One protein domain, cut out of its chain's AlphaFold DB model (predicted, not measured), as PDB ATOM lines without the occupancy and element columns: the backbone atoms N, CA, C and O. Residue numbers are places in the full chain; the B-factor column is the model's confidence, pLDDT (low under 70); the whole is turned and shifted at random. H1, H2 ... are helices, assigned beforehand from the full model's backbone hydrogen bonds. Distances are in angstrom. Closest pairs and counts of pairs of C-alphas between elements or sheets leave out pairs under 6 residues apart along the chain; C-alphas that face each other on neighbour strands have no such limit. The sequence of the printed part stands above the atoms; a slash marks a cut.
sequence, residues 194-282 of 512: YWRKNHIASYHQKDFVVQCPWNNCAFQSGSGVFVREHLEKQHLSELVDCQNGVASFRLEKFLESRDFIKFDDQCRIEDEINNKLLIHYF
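Overview. This is residues 194 to 282 of the 512 residues of the protein "C2H2-type domain-containing protein" of Strongyloides papillosus (UniProt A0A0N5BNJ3). One long helix, H3, makes a spine, with the short helix H1 set about at right angles to its last part and a second short helix, H2, slanting away from it. Two long links join the helices: residues 205 to 223 fold back on themselves, and residues 235 to 256 make a loop whose residues 241 to 248 stick out. The printed part has 89 residues with three named helices, in the order H1, H2, H3, and no named strand; the class is all helix. It is compact, with a radius of gyration of the C-alphas of 13.8 A, and spans 41 by 28 by 18 A.

Arrangement. H1, residues 194 to 204, touches residues 270 to 281 of H3, residues 257 to 281. The closest C-alphas are those of Lys 197 and Asn 274, 5.8 A apart, and the lines are about perpendicular at 89 degrees. H3 has a kink of 30 degrees near residue 275. H2, residues 224 to 234, is close to H1 but not clearly touching, with the C-alphas of Asn 198 and Val 225 closest at 7.2 A. H2 only just touches H3, at residues 266 to 270 of H3, with 3 pairs of C-alphas within 8 A. Their closest C-alphas, of Gly 224 and Cys 267, are 5.2 A apart; they run opposite ways at a steep tilt of 47 degrees. Every O i to N i+4 pair is within hydrogen-bond range in H1 and H2, and 19 of 21 in H3.

Along the chain. H1 begins at C-alpha 194, (114.213, 159.617, 160.606). Residues 210 to 211 pair antiparallel with residues 220 to 221. H2 begins at C-alpha 224, (124.488, 166.209, 159.316). H3 measures 35.2 A and ends at C-alpha 281, (112.017, 158.383, 147.473).

Size, cuts and confidence. The C-alphas farthest apart, of Asp 241 and His 280, are 42.0 A apart. The printed part has no cut, and both links are long. Residues 240 to 249 are under 70 in pLDDT.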
ATOM      1  N   TYR A 194     112.848 159.218 160.258       93.12
ATOM      2  CA  TYR A 194     114.213 159.617 160.606       93.12
ATOM      3  C   TYR A 194     115.256 158.816 159.811       93.12
ATOM      4  O   TYR A 194     116.086 159.404 159.119       93.12
ATOM      5  N   TRP A 195     115.150 157.483 159.802       93.38
ATOM      6  CA  TRP A 195     116.088 156.643 159.055       93.38
ATOM      7  C   TRP A 195     115.942 156.786 157.539       93.38
ATOM      8  O   TRP A 195     116.952 156.816 156.840       93.38
ATOM      9  N   ARG A 196     114.718 156.979 157.028       95.38
ATOM     10  CA  ARG A 196     114.489 157.298 155.606       95.38
ATOM     11  C   ARG A 196     115.183 158.593 155.185       95.38
ATOM     12  O   ARG A 196     115.790 158.628 154.120       95.38
ATOM     13  N   LYS A 197     115.112 159.642 156.013       95.50
ATOM     14  CA  LYS A 197     115.800 160.913 155.755       95.50
ATOM     15  C   LYS A 197     117.312 160.749 155.749       95.50
ATOM     16  O   LYS A 197     117.926 161.100 154.750       95.50
ATOM     17  N   ASN A 198     117.885 160.157 156.800       94.00
ATOM     18  CA  ASN A 198     119.328 159.908 156.879       94.00
ATOM     19  C   ASN A 198     119.821 159.048 155.703       94.00
ATOM     20  O   ASN A 198     120.898 159.278 155.169       94.00
ATOM     21  N   HIS A 199     119.021 158.079 155.253       95.25
ATOM     22  CA  HIS A 199     119.338 157.290 154.068       95.25
ATOM     23  C   HIS A 199     119.368 158.133 152.780       95.25
ATOM     24  O   HIS A 199     120.323 158.029 152.012       95.25
ATOM     25  N   ILE A 200     118.364 158.981 152.537       96.12
ATOM     26  CA  ILE A 200     118.368 159.875 151.365       96.12
ATOM     27  C   ILE A 200     119.584 160.802 151.423       96.12
ATOM     28  O   ILE A 200     120.339 160.862 150.454       96.12
ATOM     29  N   ALA A 201     119.797 161.432 152.579       95.75
ATOM     30  CA  ALA A 201     120.908 162.322 152.881       95.75
ATOM     31  C   ALA A 201     122.277 161.682 152.579       95.75
ATOM     32  O   ALA A 201     123.106 162.270 151.896       95.75
ATOM     33  N   SER A 202     122.512 160.446 153.031       92.56
ATOM     34  CA  SER A 202     123.826 159.802 152.898       92.56
ATOM     35  C   SER A 202     124.071 159.087 151.562       92.56
ATOM     36  O   SER A 202     125.230 158.887 151.203       92.56
ATOM     37  N   TYR A 203     123.027 158.664 150.835       94.06
ATOM     38  CA  TYR A 203     123.179 157.787 149.657       94.06
ATOM     39  C   TYR A 203     122.657 158.369 148.340       94.06
ATOM     40  O   TYR A 203     123.165 158.008 147.273       94.06
ATOM     41  N   HIS A 204     121.660 159.253 148.387       94.25
ATOM     42  CA  HIS A 204     120.935 159.715 147.199       94.25
ATOM     43  C   HIS A 204     121.053 161.221 146.949       94.25
ATOM     44  O   HIS A 204     121.035 161.651 145.799       94.25
ATOM     45  N   GLN A 205     121.204 162.013 148.005       92.94
ATOM     46  CA  GLN A 205     121.358 163.458 147.952       92.94
ATOM     47  C   GLN A 205     122.859 163.797 147.951       92.94
ATOM     48  O   GLN A 205     123.581 163.457 148.883       92.94
ATOM     49  N   LYS A 206     123.348 164.407 146.861       93.31
ATOM     50  CA  LYS A 206     124.779 164.738 146.670       93.31
ATOM     51  C   LYS A 206     125.045 166.207 146.323       93.31
ATOM     52  O   LYS A 206     126.176 166.658 146.447       93.31
ATOM     53  N   ASP A 207     124.016 166.952 145.912       94.69
ATOM     54  CA  ASP A 207     124.132 168.346 145.445       94.69
ATOM     55  C   ASP A 207     124.351 169.383 146.577       94.69
ATOM     56  O   ASP A 207     124.587 170.559 146.317       94.69
ATOM     57  N   PHE A 208     124.252 168.958 147.837       95.69
ATOM     58  CA  PHE A 208     124.472 169.748 149.054       95.69
ATOM     59  C   PHE A 208     125.171 168.855 150.082       95.69
ATOM     60  O   PHE A 208     124.844 167.673 150.180       95.69
ATOM     61  N   VAL A 209     126.124 169.394 150.839       96.69
ATOM     62  CA  VAL A 209     126.867 168.644 151.857       96.69
ATOM     63  C   VAL A 209     127.045 169.493 153.107       96.69
ATOM     64  O   VAL A 209     127.342 170.685 153.026       96.69
ATOM     65  N   VAL A 210     126.883 168.860 154.264       97.00
ATOM     66  CA  VAL A 210     127.260 169.413 155.561       97.00
ATOM     67  C   VAL A 210     128.752 169.154 155.754       97.00
ATOM     68  O   VAL A 210     129.225 168.027 155.572       97.00
ATOM     69  N   GLN A 211     129.502 170.196 156.100       98.00
ATOM     70  CA  GLN A 211     130.944 170.125 156.333       98.00
ATOM     71  C   GLN A 211     131.234 169.935 157.823       98.00
ATOM     72  O   GLN A 211     130.478 170.405 158.675       98.00
ATOM     73  N   CYS A 212     132.333 169.256 158.152       97.88
ATOM     74  CA  CYS A 212     132.830 169.225 159.520       97.88
ATOM     75  C   CYS A 212     133.255 170.649 159.941       97.88
ATOM     76  O   CYS A 212     134.066 171.256 159.245       97.88
ATOM     77  N   PRO A 213     132.744 171.195 161.060       97.31
ATOM     78  CA  PRO A 213     133.154 172.504 161.572       97.31
ATOM     79  C   PRO A 213     134.522 172.489 162.268       97.31
ATOM     80  O   PRO A 213     134.957 173.518 162.769       97.31
ATOM     81  N   TRP A 214     135.192 171.336 162.358       96.38
ATOM     82  CA  TRP A 214     136.488 171.248 163.019       96.38
ATOM     83  C   TRP A 214     137.605 171.775 162.116       96.38
ATOM     84  O   TRP A 214     137.732 171.363 160.960       96.38
ATOM     85  N   ASN A 215     138.448 172.652 162.661       95.25
ATOM     86  CA  ASN A 215     139.544 173.264 161.916       95.25
ATOM     87  C   ASN A 215     140.461 172.207 161.278       95.25
ATOM     88  O   ASN A 215     140.881 171.245 161.923       95.25
ATOM     89  N   ASN A 216     140.772 172.411 159.994       95.06
ATOM     90  CA  ASN A 216     141.548 171.512 159.130       95.06
ATOM     91  C   ASN A 216     140.941 170.112 158.886       95.06
ATOM     92  O   ASN A 216     141.619 169.254 158.315       95.06
ATOM     93  N   CYS A 217     139.675 169.863 159.240       96.94
ATOM     94  CA  CYS A 217     139.003 168.613 158.887       96.94
ATOM     95  C   CYS A 217     138.307 168.704 157.517       96.94
ATOM     96  O   CYS A 217     137.368 169.472 157.326       96.94
ATOM     97  N   ALA A 218     138.731 167.869 156.565       97.69
ATOM     98  CA  ALA A 218     138.137 167.792 155.224       97.69
ATOM     99  C   ALA A 218     136.882 166.893 155.140       97.69
ATOM    100  O   ALA A 218     136.382 166.629 154.044       97.69
ATOM    101  N   PHE A 219     136.380 166.373 156.268       97.56
ATOM    102  CA  PHE A 219     135.209 165.498 156.273       97.56
ATOM    103  C   PHE A 219     133.929 166.273 155.940       97.56
ATOM    104  O   PHE A 219     133.655 167.335 156.496       97.56
ATOM    105  N   GLN A 220     133.107 165.702 155.063       97.25
ATOM    106  CA  GLN A 220     131.792 166.226 154.707       97.25
ATOM    107  C   GLN A 220     130.848 165.077 154.341       97.25
ATOM    108  O   GLN A 220     131.286 164.018 153.886       97.25
ATOM    109  N   SER A 221     129.547 165.276 154.535       96.12
ATOM    110  CA  SER A 221     128.514 164.281 154.234       96.12
ATOM    111  C   SER A 221     127.214 164.961 153.815       96.12
ATOM    112  O   SER A 221     126.916 166.056 154.279       96.12
ATOM    113  N   GLY A 222     126.398 164.300 152.991       94.75
ATOM    114  CA  GLY A 222     125.024 164.746 152.735       94.75
ATOM    115  C   GLY A 222     124.106 164.632 153.964       94.75
ATOM    116  O   GLY A 222     123.018 165.192 153.953       94.75
ATOM    117  N   SER A 223     124.539 163.960 155.045       95.25
ATOM    118  CA  SER A 223     123.820 163.899 156.327       95.25
ATOM    119  C   SER A 223     124.583 164.572 157.469       95.25
ATOM    120  O   SER A 223     125.657 164.114 157.873       95.25
ATOM    121  N   GLY A 224     123.970 165.577 158.099       95.06
ATOM    122  CA  GLY A 224     124.488 166.209 159.316       95.06
ATOM    123  C   GLY A 224     124.517 165.269 160.529       95.06
ATOM    124  O   GLY A 224     125.237 165.519 161.494       95.06
ATOM    125  N   VAL A 225     123.781 164.149 160.500       93.12
ATOM    126  CA  VAL A 225     123.899 163.085 161.517       93.12
ATOM    127  C   VAL A 225     125.257 162.392 161.415       93.12
ATOM    128  O   VAL A 225     125.930 162.237 162.429       93.12
ATOM    129  N   PHE A 226     125.712 162.057 160.205       93.31
ATOM    130  CA  PHE A 226     127.028 161.443 160.009       93.31
ATOM    131  C   PHE A 226     128.181 162.415 160.292       93.31
ATOM    132  O   PHE A 226     129.215 161.982 160.793       93.31
ATOM    133  N   VAL A 227     128.005 163.724 160.060       95.38
ATOM    134  CA  VAL A 227     128.998 164.727 160.495       95.38
ATOM    135  C   VAL A 227     129.056 164.841 162.024       95.38
ATOM    136  O   VAL A 227     130.152 164.921 162.574       95.38
ATOM    137  N   ARG A 228     127.918 164.760 162.732       93.94
ATOM    138  CA  ARG A 228     127.901 164.685 164.209       93.94
ATOM    139  C   ARG A 228     128.580 163.424 164.739       93.94
ATOM    140  O   ARG A 228     129.446 163.535 165.596       93.94
ATOM    141  N   GLU A 229     128.272 162.252 164.184       91.69
ATOM    142  CA  GLU A 229     128.963 161.010 164.562       91.69
ATOM    143  C   GLU A 229     130.475 161.071 164.284       91.69
ATOM    144  O   GLU A 229     131.264 160.514 165.045       91.69
ATOM    145  N   HIS A 230     130.893 161.734 163.204       94.56
ATOM    146  CA  HIS A 230     132.305 161.963 162.902       94.56
ATOM    147  C   HIS A 230     132.966 162.894 163.934       94.56
ATOM    148  O   HIS A 230     134.013 162.534 164.471       94.56
ATOM    149  N   LEU A 231     132.341 164.031 164.272       93.81
ATOM    150  CA  LEU A 231     132.802 164.940 165.333       93.81
ATOM    151  C   LEU A 231     132.992 164.200 166.665       93.81
ATOM    152  O   LEU A 231     134.064 164.267 167.266       93.81
ATOM    153  N   GLU A 232     131.984 163.438 167.090       89.94
ATOM    154  CA  GLU A 232     132.030 162.638 168.319       89.94
ATOM    155  C   GLU A 232     133.191 161.629 168.309       89.94
ATOM    156  O   GLU A 232     133.940 161.538 169.280       89.94
ATOM    157  N   LYS A 233     133.378 160.898 167.201       91.06
ATOM    158  CA  LYS A 233     134.360 159.803 167.102       91.06
ATOM    159  C   LYS A 233     135.794 160.245 166.811       91.06
ATOM    160  O   LYS A 233     136.695 159.444 167.038       91.06
ATOM    161  N   GLN A 234     136.017 161.413 166.207       94.62
ATOM    162  CA  GLN A 234     137.338 161.827 165.694       94.62
ATOM    163  C   GLN A 234     137.885 163.101 166.340       94.62
ATOM    164  O   GLN A 234     139.084 163.349 166.258       94.62
ATOM    165  N   HIS A 235     137.023 163.906 166.966       93.25
ATOM    166  CA  HIS A 235     137.406 165.205 167.520       93.25
ATOM    167  C   HIS A 235     137.067 165.357 169.010       93.25
ATOM    168  O   HIS A 235     137.731 166.115 169.710       93.25
ATOM    169  N   LEU A 236     136.073 164.618 169.516       89.94
ATOM    170  CA  LEU A 236     135.647 164.673 170.923       89.94
ATOM    171  C   LEU A 236     136.006 163.416 171.733       89.94
ATOM    172  O   LEU A 236     135.779 163.393 172.940       89.94
ATOM    173  N   SER A 237     136.592 162.391 171.108       87.44
ATOM    174  CA  SER A 237     136.900 161.099 171.740       87.44
ATOM    175  C   SER A 237     137.866 161.187 172.927       87.44
ATOM    176  O   SER A 237     137.804 160.348 173.817       87.44
ATOM    177  N   GLU A 238     138.745 162.194 172.949       82.62
ATOM    178  CA  GLU A 238     139.697 162.440 174.045       82.62
ATOM    179  C   GLU A 238     139.146 163.397 175.118       82.62
ATOM    180  O   GLU A 238     139.660 163.448 176.230       82.62
ATOM    181  N   LEU A 239     138.090 164.155 174.801       78.88
ATOM    182  CA  LEU A 239     137.520 165.191 175.674       78.88
ATOM    183  C   LEU A 239     136.375 164.676 176.557       78.88
ATOM    184  O   LEU A 239     135.784 165.447 177.317       78.88
ATOM    185  N   VAL A 240     136.019 163.396 176.432       68.56
ATOM    186  CA  VAL A 240     134.844 162.812 177.078       68.56
ATOM    187  C   VAL A 240     135.179 161.454 177.684       68.56
ATOM    188  O   VAL A 240     135.386 160.476 176.968       68.56
ATOM    189  N   ASP A 241     135.080 161.353 179.010       67.25
ATOM    190  CA  ASP A 241     134.948 160.066 179.692       67.25
ATOM    191  C   ASP A 241     133.632 159.391 179.270       67.25
ATOM    192  O   ASP A 241     132.552 159.645 179.809       67.25
ATOM    193  N   CYS A 242     133.720 158.512 178.271       56.56
ATOM    194  CA  CYS A 242     132.583 157.907 177.565       56.56
ATOM    195  C   CYS A 242     131.749 156.908 178.400       56.56
ATOM    196  O   CYS A 242     130.951 156.154 177.843       56.56
ATOM    197  N   GLN A 243     131.919 156.871 179.724       59.94
ATOM    198  CA  GLN A 243     131.329 155.855 180.604       59.94
ATOM    199  C   GLN A 243     129.798 155.971 180.732       59.94
ATOM    200  O   GLN A 243     129.120 154.962 180.909       59.94
ATOM    201  N   ASN A 244     129.234 157.174 180.580       55.91
ATOM    202  CA  ASN A 244     127.797 157.436 180.734       55.91
ATOM    203  C   ASN A 244     127.128 157.696 179.374       55.91
ATOM    204  O   ASN A 244     126.809 158.833 179.027       55.91
ATOM    205  N   GLY A 245     126.960 156.624 178.594       57.22
ATOM    206  CA  GLY A 245     126.515 156.663 177.197       57.22
ATOM    207  C   GLY A 245     125.303 157.565 176.907       57.22
ATOM    208  O   GLY A 245     124.311 157.572 177.634       57.22
ATOM    209  N   VAL A 246     125.370 158.262 175.766       50.94
ATOM    210  CA  VAL A 246     124.418 159.296 175.306       50.94
ATOM    211  C   VAL A 246     124.479 160.599 176.119       50.94
ATOM    212  O   VAL A 246     123.463 161.157 176.538       50.94
ATOM    213  N   ALA A 247     125.679 161.165 176.243       52.56
ATOM    214  CA  ALA A 247     125.795 162.604 176.424       52.56
ATOM    215  C   ALA A 247     125.260 163.308 175.163       52.56
ATOM    216  O   ALA A 247     125.801 163.168 174.072       52.56
ATOM    217  N   SER A 248     124.178 164.077 175.311       57.94
ATOM    218  CA  SER A 248     123.744 165.038 174.292       57.94
ATOM    219  C   SER A 248     124.759 166.181 174.263       57.94
ATOM    220  O   SER A 248     124.595 167.176 174.976       57.94
ATOM    221  N   PHE A 249     125.841 166.015 173.502       65.81
ATOM    222  CA  PHE A 249     126.939 166.974 173.467       65.81
ATOM    223  C   PHE A 249     126.463 168.333 172.960       65.81
ATOM    224  O   PHE A 249     125.988 168.475 171.833       65.81
ATOM    225  N   ARG A 250     126.644 169.364 173.788       82.62
ATOM    226  CA  ARG A 250     126.556 170.746 173.324       82.62
ATOM    227  C   ARG A 250     127.842 171.073 172.579       82.62
ATOM    228  O   ARG A 250     128.805 171.526 173.195       82.62
ATOM    229  N   LEU A 251     127.849 170.822 171.270       86.56
ATOM    230  CA  LEU A 251     128.952 171.178 170.363       86.56
ATOM    231  C   LEU A 251     129.335 172.666 170.485       86.56
ATOM    232  O   LEU A 251     130.510 172.999 170.386       86.56
ATOM    233  N   GLU A 252     128.363 173.516 170.840       89.31
ATOM    234  CA  GLU A 252     128.495 174.907 171.315       89.31
ATOM    235  C   GLU A 252     129.662 175.170 172.289       89.31
ATOM    236  O   GLU A 252     130.141 176.295 172.368       89.31
ATOM    237  N   LYS A 253     130.083 174.170 173.080       90.12
ATOM    238  CA  LYS A 253     131.171 174.301 174.067       90.12
ATOM    239  C   LYS A 253     132.569 174.030 173.508       90.12
ATOM    240  O   LYS A 253     133.543 174.352 174.181       90.12
ATOM    241  N   PHE A 254     132.659 173.382 172.349       90.88
ATOM    242  CA  PHE A 254     133.910 172.872 171.774       90.88
ATOM    243  C   PHE A 254     134.258 173.519 170.428       90.88
ATOM    244  O   PHE A 254     135.390 173.404 169.970       90.88
ATOM    245  N   LEU A 255     133.292 174.188 169.798       92.00
ATOM    246  CA  LEU A 255     133.448 174.920 168.546       92.00
ATOM    247  C   LEU A 255     133.367 176.425 168.810       92.00
ATOM    248  O   LEU A 255     132.639 176.865 169.703       92.00
ATOM    249  N   GLU A 256     134.049 177.225 167.991       94.56
ATOM    250  CA  GLU A 256     133.809 178.667 167.972       94.56
ATOM    251  C   GLU A 256     132.345 178.949 167.605       94.56
ATOM    252  O   GLU A 256     131.755 178.271 166.759       94.56
ATOM    253  N   SER A 257     131.742 179.972 168.219       94.81
ATOM    254  CA  SER A 257     130.310 180.254 168.039       94.81
ATOM    255  C   SER A 257     129.928 180.468 166.570       94.81
ATOM    256  O   SER A 257     128.833 180.094 166.162       94.81
ATOM    257  N   ARG A 258     130.843 181.022 165.763       95.06
ATOM    258  CA  ARG A 258     130.656 181.217 164.320       95.06
ATOM    259  C   ARG A 258     130.559 179.892 163.561       95.06
ATOM    260  O   ARG A 258     129.653 179.732 162.745       95.06
ATOM    261  N   ASP A 259     131.462 178.954 163.832       94.88
ATOM    262  CA  ASP A 259     131.501 177.663 163.141       94.88
ATOM    263  C   ASP A 259     130.363 176.749 163.589       94.88
ATOM    264  O   ASP A 259     129.772 176.058 162.758       94.88
ATOM    265  N   PHE A 260     129.977 176.813 164.870       94.75
ATOM    266  CA  PHE A 260     128.778 176.136 165.356       94.75
ATOM    267  C   PHE A 260     127.504 176.645 164.661       94.75
ATOM    268  O   PHE A 260     126.732 175.827 164.164       94.75
ATOM    269  N   ILE A 261     127.298 177.968 164.573       93.69
ATOM    270  CA  ILE A 261     126.123 178.549 163.894       93.69
ATOM    271  C   ILE A 261     126.092 178.128 162.420       93.69
ATOM    272  O   ILE A 261     125.078 177.613 161.952       93.69
ATOM    273  N   LYS A 262     127.220 178.251 161.708       95.19
ATOM    274  CA  LYS A 262     127.341 177.829 160.303       95.19
ATOM    275  C   LYS A 262     127.014 176.339 160.117       95.19
ATOM    276  O   LYS A 262     126.363 175.967 159.143       95.19
ATOM    277  N   PHE A 263     127.468 175.485 161.033       95.69
ATOM    278  CA  PHE A 263     127.200 174.048 161.007       95.69
ATOM    279  C   PHE A 263     125.733 173.704 161.296       95.69
ATOM    280  O   PHE A 263     125.165 172.845 160.615       95.69
ATOM    281  N   ASP A 264     125.104 174.373 162.265       94.50
ATOM    282  CA  ASP A 264     123.684 174.176 162.571       94.50
ATOM    283  C   ASP A 264     122.789 174.670 161.423       94.50
ATOM    284  O   ASP A 264     121.881 173.954 160.997       94.50
ATOM    285  N   ASP A 265     123.117 175.818 160.818       95.25
ATOM    286  CA  ASP A 265     122.463 176.313 159.602       95.25
ATOM    287  C   ASP A 265     122.585 175.309 158.443       95.25
ATOM    288  O   ASP A 265     121.577 174.985 157.807       95.25
ATOM    289  N   GLN A 266     123.775 174.739 158.200       96.06
ATOM    290  CA  GLN A 266     123.952 173.666 157.210       96.06
ATOM    291  C   GLN A 266     123.101 172.428 157.536       96.06
ATOM    292  O   GLN A 266     122.462 171.878 156.637       96.06
ATOM    293  N   CYS A 267     123.038 172.007 158.804       95.94
ATOM    294  CA  CYS A 267     122.187 170.896 159.237       95.94
ATOM    295  C   CYS A 267     120.688 171.193 159.054       95.94
ATOM    296  O   CYS A 267     119.927 170.292 158.698       95.94
ATOM    297  N   ARG A 268     120.243 172.437 159.269       95.94
ATOM    298  CA  ARG A 268     118.847 172.851 159.052       95.94
ATOM    299  C   ARG A 268     118.488 172.844 157.566       95.94
ATOM    300  O   ARG A 268     117.437 172.322 157.200       95.94
ATOM    301  N   ILE A 269     119.374 173.364 156.715       95.81
ATOM    302  CA  ILE A 269     119.216 173.351 155.252       95.81
ATOM    303  C   ILE A 269     119.162 171.905 154.728       95.81
ATOM    304  O   ILE A 269     118.290 171.574 153.923       95.81
ATOM    305  N   GLU A 270     120.033 171.024 155.229       96.38
ATOM    306  CA  GLU A 270     120.001 169.579 154.958       96.38
ATOM    307  C   GLU A 270     118.651 168.959 155.351       96.38
ATOM    308  O   GLU A 270     118.009 168.298 154.529       96.38
ATOM    309  N   ASP A 271     118.167 169.239 156.568       95.69
ATOM    310  CA  ASP A 271     116.894 168.715 157.059       95.69
ATOM    311  C   ASP A 271     115.716 169.165 156.173       95.69
ATOM    312  O   ASP A 271     114.862 168.339 155.820       95.69
ATOM    313  N   GLU A 272     115.681 170.437 155.764       95.62
ATOM    314  CA  GLU A 272     114.692 170.997 154.833       95.62
ATOM    315  C   GLU A 272     114.736 170.314 153.459       95.62
ATOM    316  O   GLU A 272     113.695 169.839 152.982       95.62
ATOM    317  N   ILE A 273     115.925 170.200 152.856       95.50
ATOM    318  CA  ILE A 273     116.138 169.507 151.578       95.50
ATOM    319  C   ILE A 273     115.617 168.072 151.678       95.50
ATOM    320  O   ILE A 273     114.735 167.666 150.914       95.50
ATOM    321  N   ASN A 274     116.079 167.312 152.669       95.56
ATOM    322  CA  ASN A 274     115.734 165.901 152.804       95.56
ATOM    323  C   ASN A 274     114.266 165.678 153.211       95.56
ATOM    324  O   ASN A 274     113.692 164.649 152.854       95.56
ATOM    325  N   ASN A 275     113.594 166.638 153.865       94.19
ATOM    326  CA  ASN A 275     112.133 166.599 154.042       94.19
ATOM    327  C   ASN A 275     111.382 166.694 152.701       94.19
ATOM    328  O   ASN A 275     110.344 166.044 152.551       94.19
ATOM    329  N   LYS A 276     111.878 167.491 151.743       94.56
ATOM    330  CA  LYS A 276     111.286 167.609 150.399       94.56
ATOM    331  C   LYS A 276     111.613 166.398 149.528       94.56
ATOM    332  O   LYS A 276     110.730 165.896 148.846       94.56
ATOM    333  N   LEU A 277     112.835 165.869 149.601       94.75
ATOM    334  CA  LEU A 277     113.214 164.656 148.864       94.75
ATOM    335  C   LEU A 277     112.475 163.404 149.357       94.75
ATOM    336  O   LEU A 277     112.175 162.519 148.557       94.75
ATOM    337  N   LEU A 278     112.126 163.343 150.648       95.12
ATOM    338  CA  LEU A 278     111.462 162.190 151.262       95.12
ATOM    339  C   LEU A 278     110.228 161.706 150.492       95.12
ATOM    340  O   LEU A 278     110.067 160.499 150.341       95.12
ATOM    341  N   ILE A 279     109.388 162.614 149.983       93.31
ATOM    342  CA  ILE A 279     108.173 162.227 149.246       93.31
ATOM    343  C   ILE A 279     108.476 161.589 147.885       93.31
ATOM    344  O   ILE A 279     107.672 160.803 147.404       93.31
ATOM    345  N   HIS A 280     109.628 161.881 147.277       93.69
ATOM    346  CA  HIS A 280     110.007 161.330 145.976       93.69
ATOM    347  C   HIS A 280     110.662 159.944 146.110       93.69
ATOM    348  O   HIS A 280     110.446 159.077 145.268       93.69
ATOM    349  N   TYR A 281     111.413 159.697 147.192       95.56
ATOM    350  CA  TYR A 281     112.017 158.383 147.473       95.56
ATOM    351  C   TYR A 281     111.100 157.434 148.268       95.56
ATOM    352  O   TYR A 281     111.306 156.222 148.214       95.56
ATOM    353  N   PHE A 282     110.095 157.958 148.982       95.50
ATOM    354  CA  PHE A 282     109.096 157.197 149.742       95.50
ATOM    355  C   PHE A 282     107.703 157.824 149.526       95.50
ATOM    356  O   PHE A 282     107.321 158.744 150.256       95.50
TER     357      PHE A 282